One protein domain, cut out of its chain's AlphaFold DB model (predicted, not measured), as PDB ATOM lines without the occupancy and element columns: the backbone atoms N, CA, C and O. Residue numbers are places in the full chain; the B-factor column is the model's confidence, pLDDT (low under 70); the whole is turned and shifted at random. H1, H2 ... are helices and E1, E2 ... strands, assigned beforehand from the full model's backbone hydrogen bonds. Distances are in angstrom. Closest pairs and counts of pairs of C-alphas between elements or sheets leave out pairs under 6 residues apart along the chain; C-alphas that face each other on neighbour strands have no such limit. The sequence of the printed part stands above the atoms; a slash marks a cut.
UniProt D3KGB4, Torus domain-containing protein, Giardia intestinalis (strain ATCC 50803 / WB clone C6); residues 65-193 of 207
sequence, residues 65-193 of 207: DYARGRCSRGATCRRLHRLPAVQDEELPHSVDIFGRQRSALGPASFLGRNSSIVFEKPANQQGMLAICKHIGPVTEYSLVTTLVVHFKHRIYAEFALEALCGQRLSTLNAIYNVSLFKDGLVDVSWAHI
ATOM      1  N   ASP A  65     127.868 145.796 148.510       91.12
ATOM      2  CA  ASP A  65     129.100 145.236 149.077       91.12
ATOM      3  C   ASP A  65     128.861 144.571 150.437       91.12
ATOM      4  O   ASP A  65     129.504 143.573 150.749       91.12
ATOM      5  N   TYR A  66     127.914 145.091 151.223       93.50
ATOM      6  CA  TYR A  66     127.476 144.474 152.475       93.50
ATOM      7  C   TYR A  66     126.775 143.143 152.217       93.50
ATOM      8  O   TYR A  66     127.153 142.145 152.817       93.50
ATOM      9  N   ALA A  67     125.829 143.089 151.271       93.00
ATOM     10  CA  ALA A  67     125.158 141.837 150.918       93.00
ATOM     11  C   ALA A  67     126.151 140.749 150.473       93.00
ATOM     12  O   ALA A  67     125.912 139.564 150.678       93.00
ATOM     13  N   ARG A  68     127.297 141.156 149.913       90.75
ATOM     14  CA  ARG A  68     128.394 140.265 149.514       90.75
ATOM     15  C   ARG A  68     129.451 140.021 150.604       90.75
ATOM     16  O   ARG A  68     130.406 139.298 150.342       90.75
ATOM     17  N   GLY A  69     129.323 140.621 151.788       90.25
ATOM     18  CA  GLY A  69     130.264 140.470 152.905       90.25
ATOM     19  C   GLY A  69     131.618 141.175 152.730       90.25
ATOM     20  O   GLY A  69     132.567 140.826 153.420       90.25
ATOM     21  N   ARG A  70     131.745 142.143 151.809       90.38
ATOM     22  CA  ARG A  70     133.026 142.816 151.481       90.38
ATOM     23  C   ARG A  70     133.064 144.316 151.772       90.38
ATOM     24  O   ARG A  70     133.987 145.007 151.345       90.38
ATOM     25  N   CYS A  71     132.041 144.867 152.423       90.56
ATOM     26  CA  CYS A  71     132.008 146.303 152.693       90.56
ATOM     27  C   CYS A  71     132.994 146.680 153.806       90.56
ATOM     28  O   CYS A  71     132.783 146.343 154.966       90.56
ATOM     29  N   SER A  72     134.020 147.465 153.474       89.56
ATOM     30  CA  SER A  72     135.014 147.974 154.432       89.56
ATOM     31  C   SER A  72     134.641 149.317 155.076       89.56
ATOM     32  O   SER A  72     135.341 149.794 155.962       89.56
ATOM     33  N   ARG A  73     133.541 149.954 154.646       89.88
ATOM     34  CA  ARG A  73     133.179 151.329 155.057       89.88
ATOM     35  C   ARG A  73     132.564 151.401 156.462       89.88
ATOM     36  O   ARG A  73     132.550 152.477 157.063       89.88
ATOM     37  N   GLY A  74     132.020 150.290 156.963       88.00
ATOM     38  CA  GLY A  74     131.361 150.213 158.273       88.00
ATOM     39  C   GLY A  74     130.340 151.337 158.488       88.00
ATOM     40  O   GLY A  74     129.523 151.625 157.609       88.00
ATOM     41  N   ALA A  75     130.451 152.037 159.619       92.00
ATOM     42  CA  ALA A  75     129.553 153.128 159.999       92.00
ATOM     43  C   ALA A  75     129.557 154.327 159.035       92.00
ATOM     44  O   ALA A  75     128.583 155.074 158.960       92.00
ATOM     45  N   THR A  76     130.620 154.506 158.248       92.88
ATOM     46  CA  THR A  76     130.707 155.597 157.262       92.88
ATOM     47  C   THR A  76     130.009 155.271 155.938       92.88
ATOM     48  O   THR A  76     129.917 156.134 155.057       92.88
ATOM     49  N   CYS A  77     129.497 154.043 155.775       93.25
ATOM     50  CA  CYS A  77     128.816 153.631 154.556       93.25
ATOM     51  C   CYS A  77     127.567 154.484 154.301       93.25
ATOM     52  O   CYS A  77     126.773 154.741 155.201       93.25
ATOM     53  N   ARG A  78     127.378 154.908 153.048       92.62
ATOM     54  CA  ARG A  78     126.225 155.716 152.607       92.62
ATOM     55  C   ARG A  78     125.024 154.868 152.176       92.62
ATOM     56  O   ARG A  78     124.108 155.395 151.558       92.62
ATOM     57  N   ARG A  79     125.062 153.562 152.431       93.75
ATOM     58  CA  ARG A  79     124.010 152.594 152.106       93.75
ATOM     59  C   ARG A  79     123.788 151.693 153.317       93.75
ATOM     60  O   ARG A  79     124.724 151.479 154.084       93.75
ATOM     61  N   LEU A  80     122.583 151.149 153.462       94.81
ATOM     62  CA  LEU A  80     122.190 150.401 154.658       94.81
ATOM     63  C   LEU A  80     122.945 149.068 154.795       94.81
ATOM     64  O   LEU A  80     123.112 148.342 153.812       94.81
ATOM     65  N   HIS A  81     123.362 148.732 156.022       95.12
ATOM     66  CA  HIS A  81     123.940 147.431 156.403       95.12
ATOM     67  C   HIS A  81     122.965 146.666 157.298       95.12
ATOM     68  O   HIS A  81     123.146 146.552 158.510       95.12
ATOM     69  N   ARG A  82     121.889 146.181 156.689       94.25
ATOM     70  CA  ARG A  82     120.914 145.300 157.329       94.25
ATOM     71  C   ARG A  82     120.278 144.401 156.282       94.25
ATOM     72  O   ARG A  82     120.394 144.660 155.083       94.25
ATOM     73  N   LEU A  83     119.605 143.355 156.742       94.94
ATOM     74  CA  LEU A  83     118.721 142.584 155.877       94.94
ATOM     75  C   LEU A  83     117.553 143.453 155.369       94.94
ATOM     76  O   LEU A  83     117.208 144.457 156.013       94.94
ATOM     77  N   PRO A  84     116.954 143.080 154.225       94.69
ATOM     78  CA  PRO A  84     115.757 143.734 153.720       94.69
ATOM     79  C   PRO A  84     114.631 143.730 154.755       94.69
ATOM     80  O   PRO A  84     114.464 142.775 155.517       94.69
ATOM     81  N   ALA A  85     113.837 144.786 154.761       92.38
ATOM     82  CA  ALA A  85     112.666 144.934 155.609       92.38
ATOM     83  C   ALA A  85     111.474 145.397 154.765       92.38
ATOM     84  O   ALA A  85     111.647 145.876 153.648       92.38
ATOM     85  N   VAL A  86     110.263 145.266 155.305       89.25
ATOM     86  CA  VAL A  86     109.013 145.586 154.588       89.25
ATOM     87  C   VAL A  86     108.987 147.047 154.116       89.25
ATOM     88  O   VAL A  86     108.453 147.343 153.056       89.25
ATOM     89  N   GLN A  87     109.635 147.965 154.844       89.06
ATOM     90  CA  GLN A  87     109.733 149.377 154.446       89.06
ATOM     91  C   GLN A  87     110.524 149.580 153.142       89.06
ATOM     92  O   GLN A  87     110.344 150.583 152.460       89.06
ATOM     93  N   ASP A  88     111.392 148.637 152.762       89.06
ATOM     94  CA  ASP A  88     112.177 148.738 151.526       89.06
ATOM     95  C   ASP A  88     111.325 148.498 150.268       89.06
ATOM     96  O   ASP A  88     111.796 148.716 149.152       89.06
ATOM     97  N   GLU A  89     110.071 148.066 150.421       87.06
ATOM     98  CA  GLU A  89     109.119 147.926 149.314       87.06
ATOM     99  C   GLU A  89     108.650 149.259 148.742       87.06
ATOM    100  O   GLU A  89     108.172 149.295 147.612       87.06
ATOM    101  N   GLU A  90     108.833 150.351 149.486       87.50
ATOM    102  CA  GLU A  90     108.539 151.710 149.021       87.50
ATOM    103  C   GLU A  90     109.475 152.153 147.881       87.50
ATOM    104  O   GLU A  90     109.241 153.176 147.233       87.50
ATOM    105  N   LEU A  91     110.537 151.387 147.602       86.81
ATOM    106  CA  LEU A  91     111.414 151.631 146.464       86.81
ATOM    107  C   LEU A  91     110.642 151.570 145.129       86.81
ATOM    108  O   LEU A  91     109.854 150.646 144.906       86.81
ATOM    109  N   PRO A  92     110.923 152.492 144.185       87.94
ATOM    110  CA  PRO A  92     110.301 152.483 142.865       87.94
ATOM    111  C   PRO A  92     110.413 151.127 142.162       87.94
ATOM    112  O   PRO A  92     111.462 150.486 142.175       87.94
ATOM    113  N   HIS A  93     109.370 150.715 141.440       83.06
ATOM    114  CA  HIS A  93     109.373 149.430 140.729       83.06
ATOM    115  C   HIS A  93     110.474 149.296 139.659       83.06
ATOM    116  O   HIS A  93     110.785 148.178 139.246       83.06
ATOM    117  N   SER A  94     111.091 150.396 139.225       84.62
ATOM    118  CA  SER A  94     112.211 150.395 138.280       84.62
ATOM    119  C   SER A  94     113.554 150.011 138.911       84.62
ATOM    120  O   SER A  94     114.453 149.571 138.190       84.62
ATOM    121  N   VAL A  95     113.699 150.123 140.237       88.56
ATOM    122  CA  VAL A  95     114.965 149.873 140.940       88.56
ATOM    123  C   VAL A  95     114.908 148.631 141.824       88.56
ATOM    124  O   VAL A  95     113.864 148.278 142.365       88.56
ATOM    125  N   ASP A  96     116.041 147.942 141.943       90.56
ATOM    126  CA  ASP A  96     116.219 146.850 142.898       90.56
ATOM    127  C   ASP A  96     116.540 147.377 144.308       90.56
ATOM    128  O   ASP A  96     116.792 148.570 144.508       90.56
ATOM    129  N   ILE A  97     116.587 146.479 145.295       93.19
ATOM    130  CA  ILE A  97     116.923 146.827 146.691       93.19
ATOM    131  C   ILE A  97     118.307 147.488 146.879       93.19
ATOM    132  O   ILE A  97     118.576 148.124 147.903       93.19
ATOM    133  N   PHE A  98     119.190 147.379 145.885       93.06
ATOM    134  CA  PHE A  98     120.521 147.990 145.876       93.06
ATOM    135  C   PHE A  98     120.549 149.351 145.159       93.06
ATOM    136  O   PHE A  98     121.604 149.991 145.098       93.06
ATOM    137  N   GLY A  99     119.407 149.811 144.636       89.75
ATOM    138  CA  GLY A  99     119.262 151.064 143.895       89.75
ATOM    139  C   GLY A  99     119.696 150.973 142.429       89.75
ATOM    140  O   GLY A  99     119.913 152.002 141.788       89.75
ATOM    141  N   ARG A 100     119.864 149.764 141.881       88.06
ATOM    142  CA  ARG A 100     120.213 149.538 140.469       88.06
ATOM    143  C   ARG A 100     118.942 149.441 139.633       88.06
ATOM    144  O   ARG A 100     117.942 148.897 140.084       88.06
ATOM    145  N   GLN A 101     118.994 149.900 138.387       86.25
ATOM    146  CA  GLN A 101     117.878 149.745 137.451       86.25
ATOM    147  C   GLN A 101     117.675 148.263 137.100       86.25
ATOM    148  O   GLN A 101     118.600 147.603 136.622       86.25
ATOM    149  N   ARG A 102     116.463 147.735 137.295       84.56
ATOM    150  CA  ARG A 102     116.131 146.322 137.022       84.56
ATOM    151  C   ARG A 102     116.280 145.955 135.547       84.56
ATOM    152  O   ARG A 102     116.721 144.850 135.238       84.56
ATOM    153  N   SER A 103     115.987 146.900 134.653       78.50
ATOM    154  CA  SER A 103     116.191 146.764 133.204       78.50
ATOM    155  C   SER A 103     117.651 146.470 132.838       78.50
ATOM    156  O   SER A 103     117.909 145.733 131.889       78.50
ATOM    157  N   ALA A 104     118.613 146.959 133.625       73.75
ATOM    158  CA  ALA A 104     120.040 146.733 133.397       73.75
ATOM    159  C   ALA A 104     120.535 145.354 133.882       73.75
ATOM    160  O   ALA A 104     121.648 144.945 133.550       73.75
ATOM    161  N   LEU A 105     119.739 144.613 134.667       71.19
ATOM    162  CA  LEU A 105     120.138 143.316 135.240       71.19
ATOM    163  C   LEU A 105     119.850 142.118 134.316       71.19
ATOM    164  O   LEU A 105     120.335 141.008 134.587       71.19
ATOM    165  N   GLY A 106     119.131 142.358 133.216       67.00
ATOM    166  CA  GLY A 106     118.807 141.402 132.157       67.00
ATOM    167  C   GLY A 106     117.302 141.109 132.036       67.00
ATOM    168  O   GLY A 106     116.528 141.475 132.923       67.00
ATOM    169  N   PRO A 107     116.874 140.399 130.973       62.31
ATOM    170  CA  PRO A 107     115.455 140.174 130.668       62.31
ATOM    171  C   PRO A 107     114.691 139.484 131.806       62.31
ATOM    172  O   PRO A 107     113.593 139.896 132.168       62.31
ATOM    173  N   ALA A 108     115.320 138.496 132.451       62.47
ATOM    174  CA  ALA A 108     114.745 137.771 133.586       62.47
ATOM    175  C   ALA A 108     114.538 138.643 134.840       62.47
ATOM    176  O   ALA A 108     113.760 138.282 135.714       62.47
ATOM    177  N   SER A 109     115.229 139.784 134.950       58.94
ATOM    178  CA  SER A 109     115.039 140.751 136.039       58.94
ATOM    179  C   SER A 109     114.003 141.826 135.702       58.94
ATOM    180  O   SER A 109     113.505 142.488 136.612       58.94
ATOM    181  N   PHE A 110     113.657 142.008 134.428       56.09
ATOM    182  CA  PHE A 110     112.624 142.955 134.008       56.09
ATOM    183  C   PHE A 110     111.210 142.357 134.093       56.09
ATOM    184  O   PHE A 110     110.255 143.073 134.378       56.09
ATOM    185  N   LEU A 111     111.075 141.040 133.912       55.19
ATOM    186  CA  LEU A 111     109.785 140.347 133.904       55.19
ATOM    187  C   LEU A 111     109.170 140.238 135.318       55.19
ATOM    188  O   LEU A 111     109.421 139.293 136.065       55.19
ATOM    189  N   GLY A 112     108.332 141.219 135.664       60.22
ATOM    190  CA  GLY A 112     107.274 141.112 136.676       60.22
ATOM    191  C   GLY A 112     107.686 141.220 138.151       60.22
ATOM    192  O   GLY A 112     108.835 141.469 138.513       60.22
ATOM    193  N   ARG A 113     106.710 141.014 139.044       70.88
ATOM    194  CA  ARG A 113     106.869 140.977 140.513       70.88
ATOM    195  C   ARG A 113     107.535 139.679 141.006       70.88
ATOM    196  O   ARG A 113     107.258 139.244 142.118       70.88
ATOM    197  N   ASN A 114     108.388 139.048 140.190       83.56
ATOM    198  CA  ASN A 114     108.997 137.763 140.526       83.56
ATOM    199  C   ASN A 114     109.746 137.860 141.863       83.56
ATOM    200  O   ASN A 114     110.669 138.660 142.008       83.56
ATOM    201  N   SER A 115     109.338 137.050 142.830       89.94
ATOM    202  CA  SER A 115     109.961 136.928 144.147       89.94
ATOM    203  C   SER A 115     110.456 135.505 144.412       89.94
ATOM    204  O   SER A 115     110.706 135.136 145.559       89.94
ATOM    205  N   SER A 116     110.615 134.710 143.351       90.81
ATOM    206  CA  SER A 116     111.022 133.311 143.426       90.81
ATOM    207  C   SER A 116     112.452 133.104 142.938       90.81
ATOM    208  O   SER A 116     112.842 133.558 141.858       90.81
ATOM    209  N   ILE A 117     113.228 132.357 143.718       91.75
ATOM    210  CA  ILE A 117     114.581 131.915 143.365       91.75
ATOM    211  C   ILE A 117     114.623 130.393 143.272       91.75
ATOM    212  O   ILE A 117     113.840 129.702 143.928       91.75
ATOM    213  N   VAL A 118     115.541 129.870 142.468       91.00
ATOM    214  CA  VAL A 118     115.740 128.431 142.297       91.00
ATOM    215  C   VAL A 118     117.191 128.048 142.565       91.00
ATOM    216  O   VAL A 118     118.122 128.761 142.192       91.00
ATOM    217  N   PHE A 119     117.361 126.898 143.208       90.00
ATOM    218  CA  PHE A 119     118.620 126.187 143.351       90.00
ATOM    219  C   PHE A 119     118.501 124.894 142.542       90.00
ATOM    220  O   PHE A 119     117.696 124.021 142.880       90.00
ATOM    221  N   GLU A 120     119.279 124.770 141.466       82.06
ATOM    222  CA  GLU A 120     119.158 123.637 140.538       82.06
ATOM    223  C   GLU A 120     119.644 122.319 141.150       82.06
ATOM    224  O   GLU A 120     119.044 121.267 140.941       82.06
ATOM    225  N   LYS A 121     120.735 122.358 141.922       81.88
ATOM    226  CA  LYS A 121     121.343 121.173 142.551       81.88
ATOM    227  C   LYS A 121     121.757 121.478 143.992       81.88
ATOM    228  O   LYS A 121     122.950 121.548 144.292       81.88
ATOM    229  N   PRO A 122     120.793 121.718 144.895       80.75
ATOM    230  CA  PRO A 122     121.093 122.107 146.265       80.75
ATOM    231  C   PRO A 122     121.761 120.950 147.019       80.75
ATOM    232  O   PRO A 122     121.251 119.834 147.053       80.75
ATOM    233  N   ALA A 123     122.883 121.246 147.671       79.56
ATOM    234  CA  ALA A 123     123.607 120.328 148.555       79.56
ATOM    235  C   ALA A 123     122.727 119.739 149.670       79.56
ATOM    236  O   ALA A 123     122.777 118.545 149.960       79.56
ATOM    237  N   ASN A 124     121.899 120.586 150.283       87.38
ATOM    238  CA  ASN A 124     120.818 120.191 151.176       87.38
ATOM    239  C   ASN A 124     119.694 121.221 151.044       87.38
ATOM    240  O   ASN A 124     119.875 122.393 151.379       87.38
ATOM    241  N   GLN A 125     118.528 120.783 150.578       88.31
ATOM    242  CA  GLN A 125     117.400 121.680 150.355       88.31
ATOM    243  C   GLN A 125     116.890 122.316 151.659       88.31
ATOM    244  O   GLN A 125     116.599 123.509 151.684       88.31
ATOM    245  N   GLN A 126     116.847 121.560 152.762       89.38
ATOM    246  CA  GLN A 126     116.357 122.062 154.048       89.38
ATOM    247  C   GLN A 126     117.316 123.085 154.668       89.38
ATOM    248  O   GLN A 126     116.875 124.090 155.224       89.38
ATOM    249  N   GLY A 127     118.627 122.862 154.526       90.81
ATOM    250  CA  GLY A 127     119.648 123.821 154.954       90.81
ATOM    251  C   GLY A 127     119.568 125.131 154.167       90.81
ATOM    252  O   GLY A 127     119.555 126.208 154.760       90.81
ATOM    253  N   MET A 128     119.420 125.049 152.841       91.44
ATOM    254  CA  MET A 128     119.257 126.236 151.995       91.44
ATOM    255  C   MET A 128     117.950 126.986 152.285       91.44
ATOM    256  O   MET A 128     117.943 128.216 152.331       91.44
ATOM    257  N   LEU A 129     116.856 126.266 152.549       93.19
ATOM    258  CA  LEU A 129     115.589 126.865 152.963       93.19
ATOM    259  C   LEU A 129     115.717 127.596 154.307       93.19
ATOM    260  O   LEU A 129     115.185 128.696 154.452       93.19
ATOM    261  N   ALA A 130     116.429 127.021 155.281       93.38
ATOM    262  CA  ALA A 130     116.688 127.674 156.563       93.38
ATOM    263  C   ALA A 130     117.463 128.989 156.378       93.38
ATOM    264  O   ALA A 130     117.064 130.018 156.924       93.38
ATOM    265  N   ILE A 131     118.496 128.991 155.528       93.88
ATOM    266  CA  ILE A 131     119.238 130.210 155.168       93.88
ATOM    267  C   ILE A 131     118.305 131.254 154.536       93.88
ATOM    268  O   ILE A 131     118.326 132.419 154.932       93.88
ATOM    269  N   CYS A 132     117.441 130.850 153.600       94.81
ATOM    270  CA  CYS A 132     116.481 131.764 152.973       94.81
ATOM    271  C   CYS A 132     115.511 132.375 153.996       94.81
ATOM    272  O   CYS A 132     115.255 133.576 153.945       94.81
ATOM    273  N   LYS A 133     115.034 131.587 154.968       94.81
ATOM    274  CA  LYS A 133     114.171 132.071 156.059       94.81
ATOM    275  C   LYS A 133     114.860 133.096 156.963       94.81
ATOM    276  O   LYS A 133     114.181 133.961 157.507       94.81
ATOM    277  N   HIS A 134     116.184 133.031 157.112       93.69
ATOM    278  CA  HIS A 134     116.935 134.072 157.818       93.69
ATOM    279  C   HIS A 134     117.049 135.370 157.017       93.69
ATOM    280  O   HIS A 134     117.130 136.431 157.623       93.69
ATOM    281  N   ILE A 135     117.067 135.300 155.682       94.25
ATOM    282  CA  ILE A 135     117.138 136.486 154.814       94.25
ATOM    283  C   ILE A 135     115.795 137.223 154.783       94.25
ATOM    284  O   ILE A 135     115.777 138.455 154.769       94.25
ATOM    285  N   GLY A 136     114.681 136.488 154.754       93.88
ATOM    286  CA  GLY A 136     113.357 137.085 154.654       93.88
ATOM    287  C   GLY A 136     112.195 136.102 154.801       93.88
ATOM    288  O   GLY A 136     112.397 134.887 154.848       93.88
ATOM    289  N   PRO A 137     110.954 136.620 154.847       94.69
ATOM    290  CA  PRO A 137     109.746 135.812 154.944       94.69
ATOM    291  C   PRO A 137     109.524 134.999 153.660       94.69
ATOM    292  O   PRO A 137     109.267 135.551 152.586       94.69
ATOM    293  N   VAL A 138     109.607 133.674 153.794       95.06
ATOM    294  CA  VAL A 138     109.316 132.691 152.739       95.06
ATOM    295  C   VAL A 138     107.847 132.283 152.832       95.06
ATOM    296  O   VAL A 138     107.392 131.887 153.905       95.06
ATOM    297  N   THR A 139     107.119 132.379 151.722       90.69
ATOM    298  CA  THR A 139     105.696 132.017 151.618       90.69
ATOM    299  C   THR A 139     105.525 130.567 151.190       90.69
ATOM    300  O   THR A 139     104.798 129.818 151.835       90.69
ATOM    301  N   GLU A 140     106.243 130.152 150.148       87.19
ATOM    302  CA  GLU A 140     106.141 128.813 149.566       87.19
ATOM    303  C   GLU A 140     107.521 128.276 149.184       87.19
ATOM    304  O   GLU A 140     108.466 129.031 148.939       87.19
ATOM    305  N   TYR A 141     107.655 126.953 149.139       88.12
ATOM    306  CA  TYR A 141     108.860 126.299 148.647       88.12
ATOM    307  C   TYR A 141     108.542 124.916 148.070       88.12
ATOM    308  O   TYR A 141     107.615 124.244 148.516       88.12
ATOM    309  N   SER A 142     109.333 124.478 147.092       86.31
ATOM    310  CA  SER A 142     109.223 123.157 146.464       86.31
ATOM    311  C   SER A 142     110.554 122.417 146.563       86.31
ATOM    312  O   SER A 142     111.596 123.007 146.290       86.31
ATOM    313  N   LEU A 143     110.517 121.144 146.976       80.06
ATOM    314  CA  LEU A 143     111.689 120.310 147.293       80.06
ATOM    315  C   LEU A 143     111.880 119.122 146.331       80.06
ATOM    316  O   LEU A 143     112.525 118.145 146.691       80.06
ATOM    317  N   VAL A 144     111.309 119.152 145.125       77.75
ATOM    318  CA  VAL A 144     111.228 117.951 144.268       77.75
ATOM    319  C   VAL A 144     112.594 117.545 143.696       77.75
ATOM    320  O   VAL A 144     113.224 116.607 144.172       77.75
ATOM    321  N   THR A 145     113.074 118.243 142.671       77.06
ATOM    322  CA  THR A 145     114.390 118.003 142.048       77.06
ATOM    323  C   THR A 145     115.293 119.211 142.243       77.06
ATOM    324  O   THR A 145     116.442 119.087 142.658       77.06
ATOM    325  N   THR A 146     114.727 120.392 142.027       85.44
ATOM    326  CA  THR A 146     115.304 121.696 142.337       85.44
ATOM    327  C   THR A 146     114.616 122.271 143.569       85.44
ATOM    328  O   THR A 146     113.409 122.082 143.735       85.44
ATOM    329  N   LEU A 147     115.342 123.012 144.406       89.56
ATOM    330  CA  LEU A 147     114.703 123.800 145.462       89.56
ATOM    331  C   LEU A 147     114.217 125.115 144.854       89.56
ATOM    332  O   LEU A 147     115.038 125.924 144.429       89.56
ATOM    333  N   VAL A 148     112.909 125.347 144.847       91.00
ATOM    334  CA  VAL A 148     112.330 126.657 144.512       91.00
ATOM    335  C   VAL A 148     111.873 127.308 145.806       91.00
ATOM    336  O   VAL A 148     111.182 126.666 146.593       91.00
ATOM    337  N   VAL A 149     112.260 128.560 146.037       93.69
ATOM    338  CA  VAL A 149     111.867 129.342 147.216       93.69
ATOM    339  C   VAL A 149     111.139 130.590 146.751       93.69
ATOM    340  O   VAL A 149     111.707 131.392 146.011       93.69
ATOM    341  N   HIS A 150     109.904 130.761 147.211       92.88
ATOM    342  CA  HIS A 150     109.090 131.943 146.969       92.88
ATOM    343  C   HIS A 150     109.133 132.854 148.199       92.88
ATOM    344  O   HIS A 150     108.749 132.464 149.305       92.88
ATOM    345  N   PHE A 151     109.638 134.073 148.022       94.00
ATOM    346  CA  PHE A 151     109.611 135.095 149.061       94.00
ATOM    347  C   PHE A 151     108.318 135.895 148.996       94.00
ATOM    348  O   PHE A 151     107.788 136.156 147.914       94.00
ATOM    349  N   LYS A 152     107.879 136.393 150.156       92.81
ATOM    350  CA  LYS A 152     106.711 137.276 150.250       92.81
ATOM    351  C   LYS A 152     106.852 138.522 149.367       92.81
ATOM    352  O   LYS A 152     105.878 138.965 148.774       92.81
ATOM    353  N   HIS A 153     108.071 139.058 149.262       91.56
ATOM    354  CA  HIS A 153     108.363 140.249 148.467       91.56
ATOM    355  C   HIS A 153     109.640 140.078 147.644       91.56
ATOM    356  O   HIS A 153     110.618 139.465 148.081       91.56
ATOM    357  N   ARG A 154     109.643 140.666 146.445       91.12
ATOM    358  CA  ARG A 154     110.747 140.578 145.476       91.12
ATOM    359  C   ARG A 154     112.080 141.094 146.027       91.12
ATOM    360  O   ARG A 154     113.127 140.549 145.685       91.12
ATOM    361  N   ILE A 155     112.046 142.084 146.916       92.94
ATOM    362  CA  ILE A 155     113.239 142.656 147.554       92.94
ATOM    363  C   ILE A 155     114.103 141.601 148.270       92.94
ATOM    364  O   ILE A 155     115.331 141.663 148.218       92.94
ATOM    365  N   TYR A 156     113.476 140.584 148.871       95.25
ATOM    366  CA  TYR A 156     114.177 139.499 149.556       95.25
ATOM    367  C   TYR A 156     114.872 138.564 148.565       95.25
ATOM    368  O   TYR A 156     116.011 138.164 148.797       95.25
ATOM    369  N   ALA A 157     114.225 138.272 147.432       93.25
ATOM    370  CA  ALA A 157     114.806 137.472 146.358       93.25
ATOM    371  C   ALA A 157     116.014 138.175 145.716       93.25
ATOM    372  O   ALA A 157     117.062 137.558 145.521       93.25
ATOM    373  N   GLU A 158     115.899 139.482 145.448       92.69
ATOM    374  CA  GLU A 158     116.996 140.304 144.916       92.69
ATOM    375  C   GLU A 158     118.208 140.284 145.851       92.69
ATOM    376  O   GLU A 158     119.339 140.073 145.404       92.69
ATOM    377  N   PHE A 159     117.964 140.443 147.155       95.25
ATOM    378  CA  PHE A 159     119.017 140.358 148.156       95.25
ATOM    379  C   PHE A 159     119.635 138.959 148.227       95.25
ATOM    380  O   PHE A 159     120.858 138.833 148.207       95.25
ATOM    381  N   ALA A 160     118.814 137.906 148.269       94.75
ATOM    382  CA  ALA A 160     119.276 136.525 148.379       94.75
ATOM    383  C   ALA A 160     120.164 136.109 147.200       94.75
ATOM    384  O   ALA A 160     121.207 135.492 147.413       94.75
ATOM    385  N   LEU A 161     119.807 136.494 145.971       91.38
ATOM    386  CA  LEU A 161     120.630 136.229 144.786       91.38
ATOM    387  C   LEU A 161     122.013 136.859 144.908       91.38
ATOM    388  O   LEU A 161     123.025 136.213 144.635       91.38
ATOM    389  N   GLU A 162     122.067 138.121 145.328       91.75
ATOM    390  CA  GLU A 162     123.339 138.810 145.489       91.75
ATOM    391  C   GLU A 162     124.111 138.328 146.707       91.75
ATOM    392  O   GLU A 162     125.330 138.386 146.647       91.75
ATOM    393  N   ALA A 163     123.474 137.839 147.770       93.12
ATOM    394  CA  ALA A 163     124.165 137.351 148.961       93.12
ATOM    395  C   ALA A 163     124.719 135.929 148.787       93.12
ATOM    396  O   ALA A 163     125.865 135.670 149.159       93.12
ATOM    397  N   LEU A 164     123.930 135.029 148.191       92.38
ATOM    398  CA  LEU A 164     124.206 133.590 148.154       92.38
ATOM    399  C   LEU A 164     124.968 133.133 146.906       92.38
ATOM    400  O   LEU A 164     125.751 132.192 146.997       92.38
ATOM    401  N   CYS A 165     124.769 133.764 145.745       89.00
ATOM    402  CA  CYS A 165     125.384 133.301 144.498       89.00
ATOM    403  C   CYS A 165     126.920 133.308 144.582       89.00
ATOM    404  O   CYS A 165     127.525 134.342 144.875       89.00
ATOM    405  N   GLY A 166     127.542 132.160 144.295       87.25
ATOM    406  CA  GLY A 166     128.998 131.986 144.321       87.25
ATOM    407  C   GLY A 166     129.602 131.847 145.722       87.25
ATOM    408  O   GLY A 166     130.825 131.837 145.849       87.25
ATOM    409  N   GLN A 167     128.783 131.742 146.774       90.19
ATOM    410  CA  GLN A 167     129.272 131.469 148.128       90.19
ATOM    411  C   GLN A 167     129.666 130.005 148.295       90.19
ATOM    412  O   GLN A 167     128.999 129.114 147.762       90.19
ATOM    413  N   ARG A 168     130.706 129.741 149.093       90.06
ATOM    414  CA  ARG A 168     131.021 128.374 149.520       90.06
ATOM    415  C   ARG A 168     129.970 127.858 150.498       90.06
ATOM    416  O   ARG A 168     129.625 128.521 151.478       90.06
ATOM    417  N   LEU A 169     129.532 126.622 150.273       89.75
ATOM    418  CA  LEU A 169     128.603 125.922 151.162       89.75
ATOM    419  C   LEU A 169     129.179 125.745 152.573       89.75
ATOM    420  O   LEU A 169     128.458 125.953 153.541       89.75
ATOM    421  N   SER A 170     130.473 125.436 152.707       89.12
ATOM    422  CA  SER A 170     131.143 125.281 154.007       89.12
ATOM    423  C   SER A 170     131.132 126.567 154.838       89.12
ATOM    424  O   SER A 170     130.870 126.529 156.041       89.12
ATOM    425  N   THR A 171     131.328 127.719 154.196       89.88
ATOM    426  CA  THR A 171     131.250 129.031 154.848       89.88
ATOM    427  C   THR A 171     129.835 129.324 155.342       89.88
ATOM    428  O   THR A 171     129.651 129.698 156.500       89.88
ATOM    429  N   LEU A 172     128.819 129.095 154.503       89.50
ATOM    430  CA  LEU A 172     127.416 129.259 154.902       89.50
ATOM    431  C   LEU A 172     127.018 128.296 156.024       89.50
ATOM    432  O   LEU A 172     126.278 128.680 156.929       89.50
ATOM    433  N   ASN A 173     127.550 127.073 155.993       90.00
ATOM    434  CA  ASN A 173     127.330 126.064 157.020       90.00
ATOM    435  C   ASN A 173     127.771 126.562 158.401       90.00
ATOM    436  O   ASN A 173     127.014 126.457 159.364       90.00
ATOM    437  N   ALA A 174     128.962 127.162 158.474       89.88
ATOM    438  CA  ALA A 174     129.512 127.716 159.707       89.88
ATOM    439  C   ALA A 174     128.758 128.967 160.196       89.88
ATOM    440  O   ALA A 174     128.583 129.143 161.398       89.88
ATOM    441  N   ILE A 175     128.307 129.834 159.283       90.44
ATOM    442  CA  ILE A 175     127.622 131.089 159.637       90.44
ATOM    443  C   ILE A 175     126.206 130.836 160.160       90.44
ATOM    444  O   ILE A 175     125.818 131.412 161.173       90.44
ATOM    445  N   TYR A 176     125.438 129.996 159.466       88.50
ATOM    446  CA  TYR A 176     124.027 129.751 159.782       88.50
ATOM    447  C   TYR A 176     123.805 128.519 160.664       88.50
ATOM    448  O   TYR A 176     122.665 128.234 161.018       88.50
ATOM    449  N   ASN A 177     124.873 127.796 161.022       88.94
ATOM    450  CA  ASN A 177     124.813 126.561 161.805       88.94
ATOM    451  C   ASN A 177     123.792 125.554 161.236       88.94
ATOM    452  O   ASN A 177     122.916 125.046 161.937       88.94
ATOM    453  N   VAL A 178     123.879 125.318 159.926       88.06
ATOM    454  CA  VAL A 178     123.038 124.359 159.194       88.06
ATOM    455  C   VAL A 178     123.836 123.082 158.893       88.06
ATOM    456  O   VAL A 178     124.955 122.918 159.368       88.06
ATOM    457  N   SER A 179     123.257 122.129 158.157       85.19
ATOM    458  CA  SER A 179     123.957 120.911 157.710       85.19
ATOM    459  C   SER A 179     123.952 120.826 156.185       85.19
ATOM    460  O   SER A 179     123.121 120.142 155.594       85.19
ATOM    461  N   LEU A 180     124.839 121.563 155.525       83.12
ATOM    462  CA  LEU A 180     125.036 121.512 154.076       83.12
ATOM    463  C   LEU A 180     126.048 120.409 153.745       83.12
ATOM    464  O   LEU A 180     127.179 120.430 154.223       83.12
ATOM    465  N   PHE A 181     125.632 119.423 152.949       73.44
ATOM    466  CA  PHE A 181     126.474 118.284 152.582       73.44
ATOM    467  C   PHE A 181     127.200 118.546 151.262       73.44
ATOM    468  O   PHE A 181     126.572 118.976 150.301       73.44
ATOM    469  N   LYS A 182     128.483 118.165 151.188       70.31
ATOM    470  CA  LYS A 182     129.416 118.405 150.068       70.31
ATOM    471  C   LYS A 182     129.947 119.839 150.011       70.31
ATOM    472  O   LYS A 182     129.202 120.809 150.116       70.31
ATOM    473  N   ASP A 183     131.250 119.942 149.770       76.69
ATOM    474  CA  ASP A 183     131.894 121.207 149.443       76.69
ATOM    475  C   ASP A 183     131.586 121.588 147.996       76.69
ATOM    476  O   ASP A 183     131.673 120.775 147.074       76.69
ATOM    477  N   GLY A 184     131.195 122.839 147.800       84.81
ATOM    478  CA  GLY A 184     130.811 123.373 146.505       84.81
ATOM    479  C   GLY A 184     130.391 124.829 146.614       84.81
ATOM    480  O   GLY A 184     130.377 125.412 147.706       84.81
ATOM    481  N   LEU A 185     130.051 125.409 145.468       88.25
ATOM    482  CA  LEU A 185     129.517 126.760 145.380       88.25
ATOM    483  C   LEU A 185     127.997 126.717 145.299       88.25
ATOM    484  O   LEU A 185     127.418 125.829 144.672       88.25
ATOM    485  N   VAL A 186     127.354 127.699 145.919       88.38
ATOM    486  CA  VAL A 186     125.921 127.912 145.759       88.38
ATOM    487  C   VAL A 186     125.659 128.481 144.374       88.38
ATOM    488  O   VAL A 186     126.048 129.612 144.062       88.38
ATOM    489  N   ASP A 187     124.951 127.696 143.572       87.19
ATOM    490  CA  ASP A 187     124.336 128.159 142.342       87.19
ATOM    491  C   ASP A 187     122.865 128.489 142.597       87.19
ATOM    492  O   ASP A 187     122.094 127.661 143.092       87.19
ATOM    493  N   VAL A 188     122.507 129.740 142.323       89.06
ATOM    494  CA  VAL A 188     121.170 130.281 142.549       89.06
ATOM    495  C   VAL A 188     120.831 131.256 141.434       89.06
ATOM    496  O   VAL A 188     121.631 132.122 141.058       89.06
ATOM    497  N   SER A 189     119.625 131.122 140.908       88.31
ATOM    498  CA  SER A 189     119.123 131.936 139.812       88.31
ATOM    499  C   SER A 189     117.672 132.339 140.063       88.31
ATOM    500  O   SER A 189     117.014 131.868 140.994       88.31
ATOM    501  N   TRP A 190     117.178 133.286 139.267       88.12
ATOM    502  CA  TRP A 190     115.751 133.586 139.244       88.12
ATOM    503  C   TRP A 190     114.995 132.334 138.815       88.12
ATOM    504  O   TRP A 190     115.365 131.719 137.816       88.12
ATOM    505  N   ALA A 191     113.929 131.979 139.534       85.56
ATOM    506  CA  ALA A 191     113.051 130.920 139.064       85.56
ATOM    507  C   ALA A 191     112.415 131.371 137.743       85.56
ATOM    508  O   ALA A 191     111.859 132.473 137.656       85.56
ATOM    509  N   HIS A 192     112.520 130.534 136.712       73.12
ATOM    510  CA  HIS A 192     111.800 130.752 135.468       73.12
ATOM    511  C   HIS A 192     110.311 130.603 135.765       73.12
ATOM    512  O   HIS A 192     109.834 129.513 136.067       73.12
ATOM    513  N   ILE A 193     109.578 131.713 135.708       62.12
ATOM    514  CA  ILE A 193     108.124 131.654 135.691       62.12
ATOM    515  C   ILE A 193     107.771 131.124 134.304       62.12
ATOM    516  O   ILE A 193     108.077 131.778 133.303       62.12
TER     517      ILE A 193
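What this domain is: This is residues 65 to 193 of the 207 residues of the protein "Torus domain-containing protein" of Giardia intestinalis (strain ATCC 50803 / WB clone C6) (UniProt D3KGB4). A small three-stranded sheet, E1, E3 and E2, has the two longest helices, H4 and H5, packed over one face, H4 over E3 and H5 over E1, each running along the strand under it but steeply tilted to the other, with H5 in the middle of the whole. The short helices H1, H2 and H3 lie away from the sheet, H6 lies near H4, and the last stretch comes back to pair with E1 at the sheet's edge. The printed part has 129 residues, with six named helices and three named strands in the order H1 H2 H3 E1 H4 E2 E3 H5 H6; the sheet is antiparallel and the class is mixed, helices and strands, with 57 residues, under half, in named elements. It is compact, with a radius of gyration of the C-alphas of 14.5 A and spans of 37 by 36 by 24 A.

Where its parts are: The sheet's strands are E1, residues 116 to 119, E3, residues 147 to 151, 12.9 A long, and E2, residues 138 to 142, 11.4 A. C-alpha 116 is at (111.022, 133.311, 143.426). H4, residues 125 to 135, is 15.5 A long, and H5, residues 154 to 164, is 15.4 A. H6, residues 169 to 176, is 10.5 A long and ends with C-alpha 176 at (124.027, 129.751, 159.782). H1 is residues 86 to 90, 8.3 A, beginning with C-alpha 86 at (109.013, 145.586, 154.588); H2 is residues 102 to 105, 5.3 A, and H3 residues 107 to 110, 5.2 A.

How they stand to each other: E3 is the inner strand, antiparallel to E1 at 156 degrees, with N 119 and O 147 2.8 A apart, within hydrogen-bond range. E3 and E2 form an antiparallel hairpin at 161 degrees, with N 150 and O 140 2.8 A apart, also within range. E1, H4 and E2 make a split strand-helix-strand unit, two strands running the same way with E3 between them; its crossover is right-handed. H4 and H5 are on the same face, making two layers, helices over a sheet. H4, over E3 at a height over the sheet of 9.2 A, runs along the strands at 17 degrees to E3 on the local plane. H5, over E1 at a height of 8.9 A, runs along the strands at 3 degrees to E1 on the local plane. H4 and H5 touch, closest at the C-alphas of Ile 135 and Tyr 156, 6.7 A, at a steep tilt of 63 degrees, opposite ways. H6 is close to H4 but not clearly touching, with the C-alphas of Ile 131 and Tyr 176 closest at 6.7 A. H1 is close to H5 but not clearly touching, closest at the C-alphas of Glu 89 and Ile 155, 6.9 A. H2 and H3 touch only at the corner, closest at the C-alphas of Ser 103 and Phe 110, 5.3 A. Every O i to N i+4 pair is within hydrogen-bond range in H4, H5 and H6; H1 has 0 of 1, with 2 of 2 O i to N i+3 pairs within range, and H2 and H3 are too short for an O i to N i+4 pair.

The domain as a whole: The two farthest C-alphas, those of Thr 76 and Val 144, are 44.3 A apart. The printed part has no cut, and the link from H1 to H2 is long, 11 residues. Residues 65 to 85 and 177 to 193 hold no named element; residues 189 to 190 pair antiparallel with residues 117 to 118 of E1. The mean pLDDT of the printed part is 87.0, with residues 106 to 112 and residue 193 under 70.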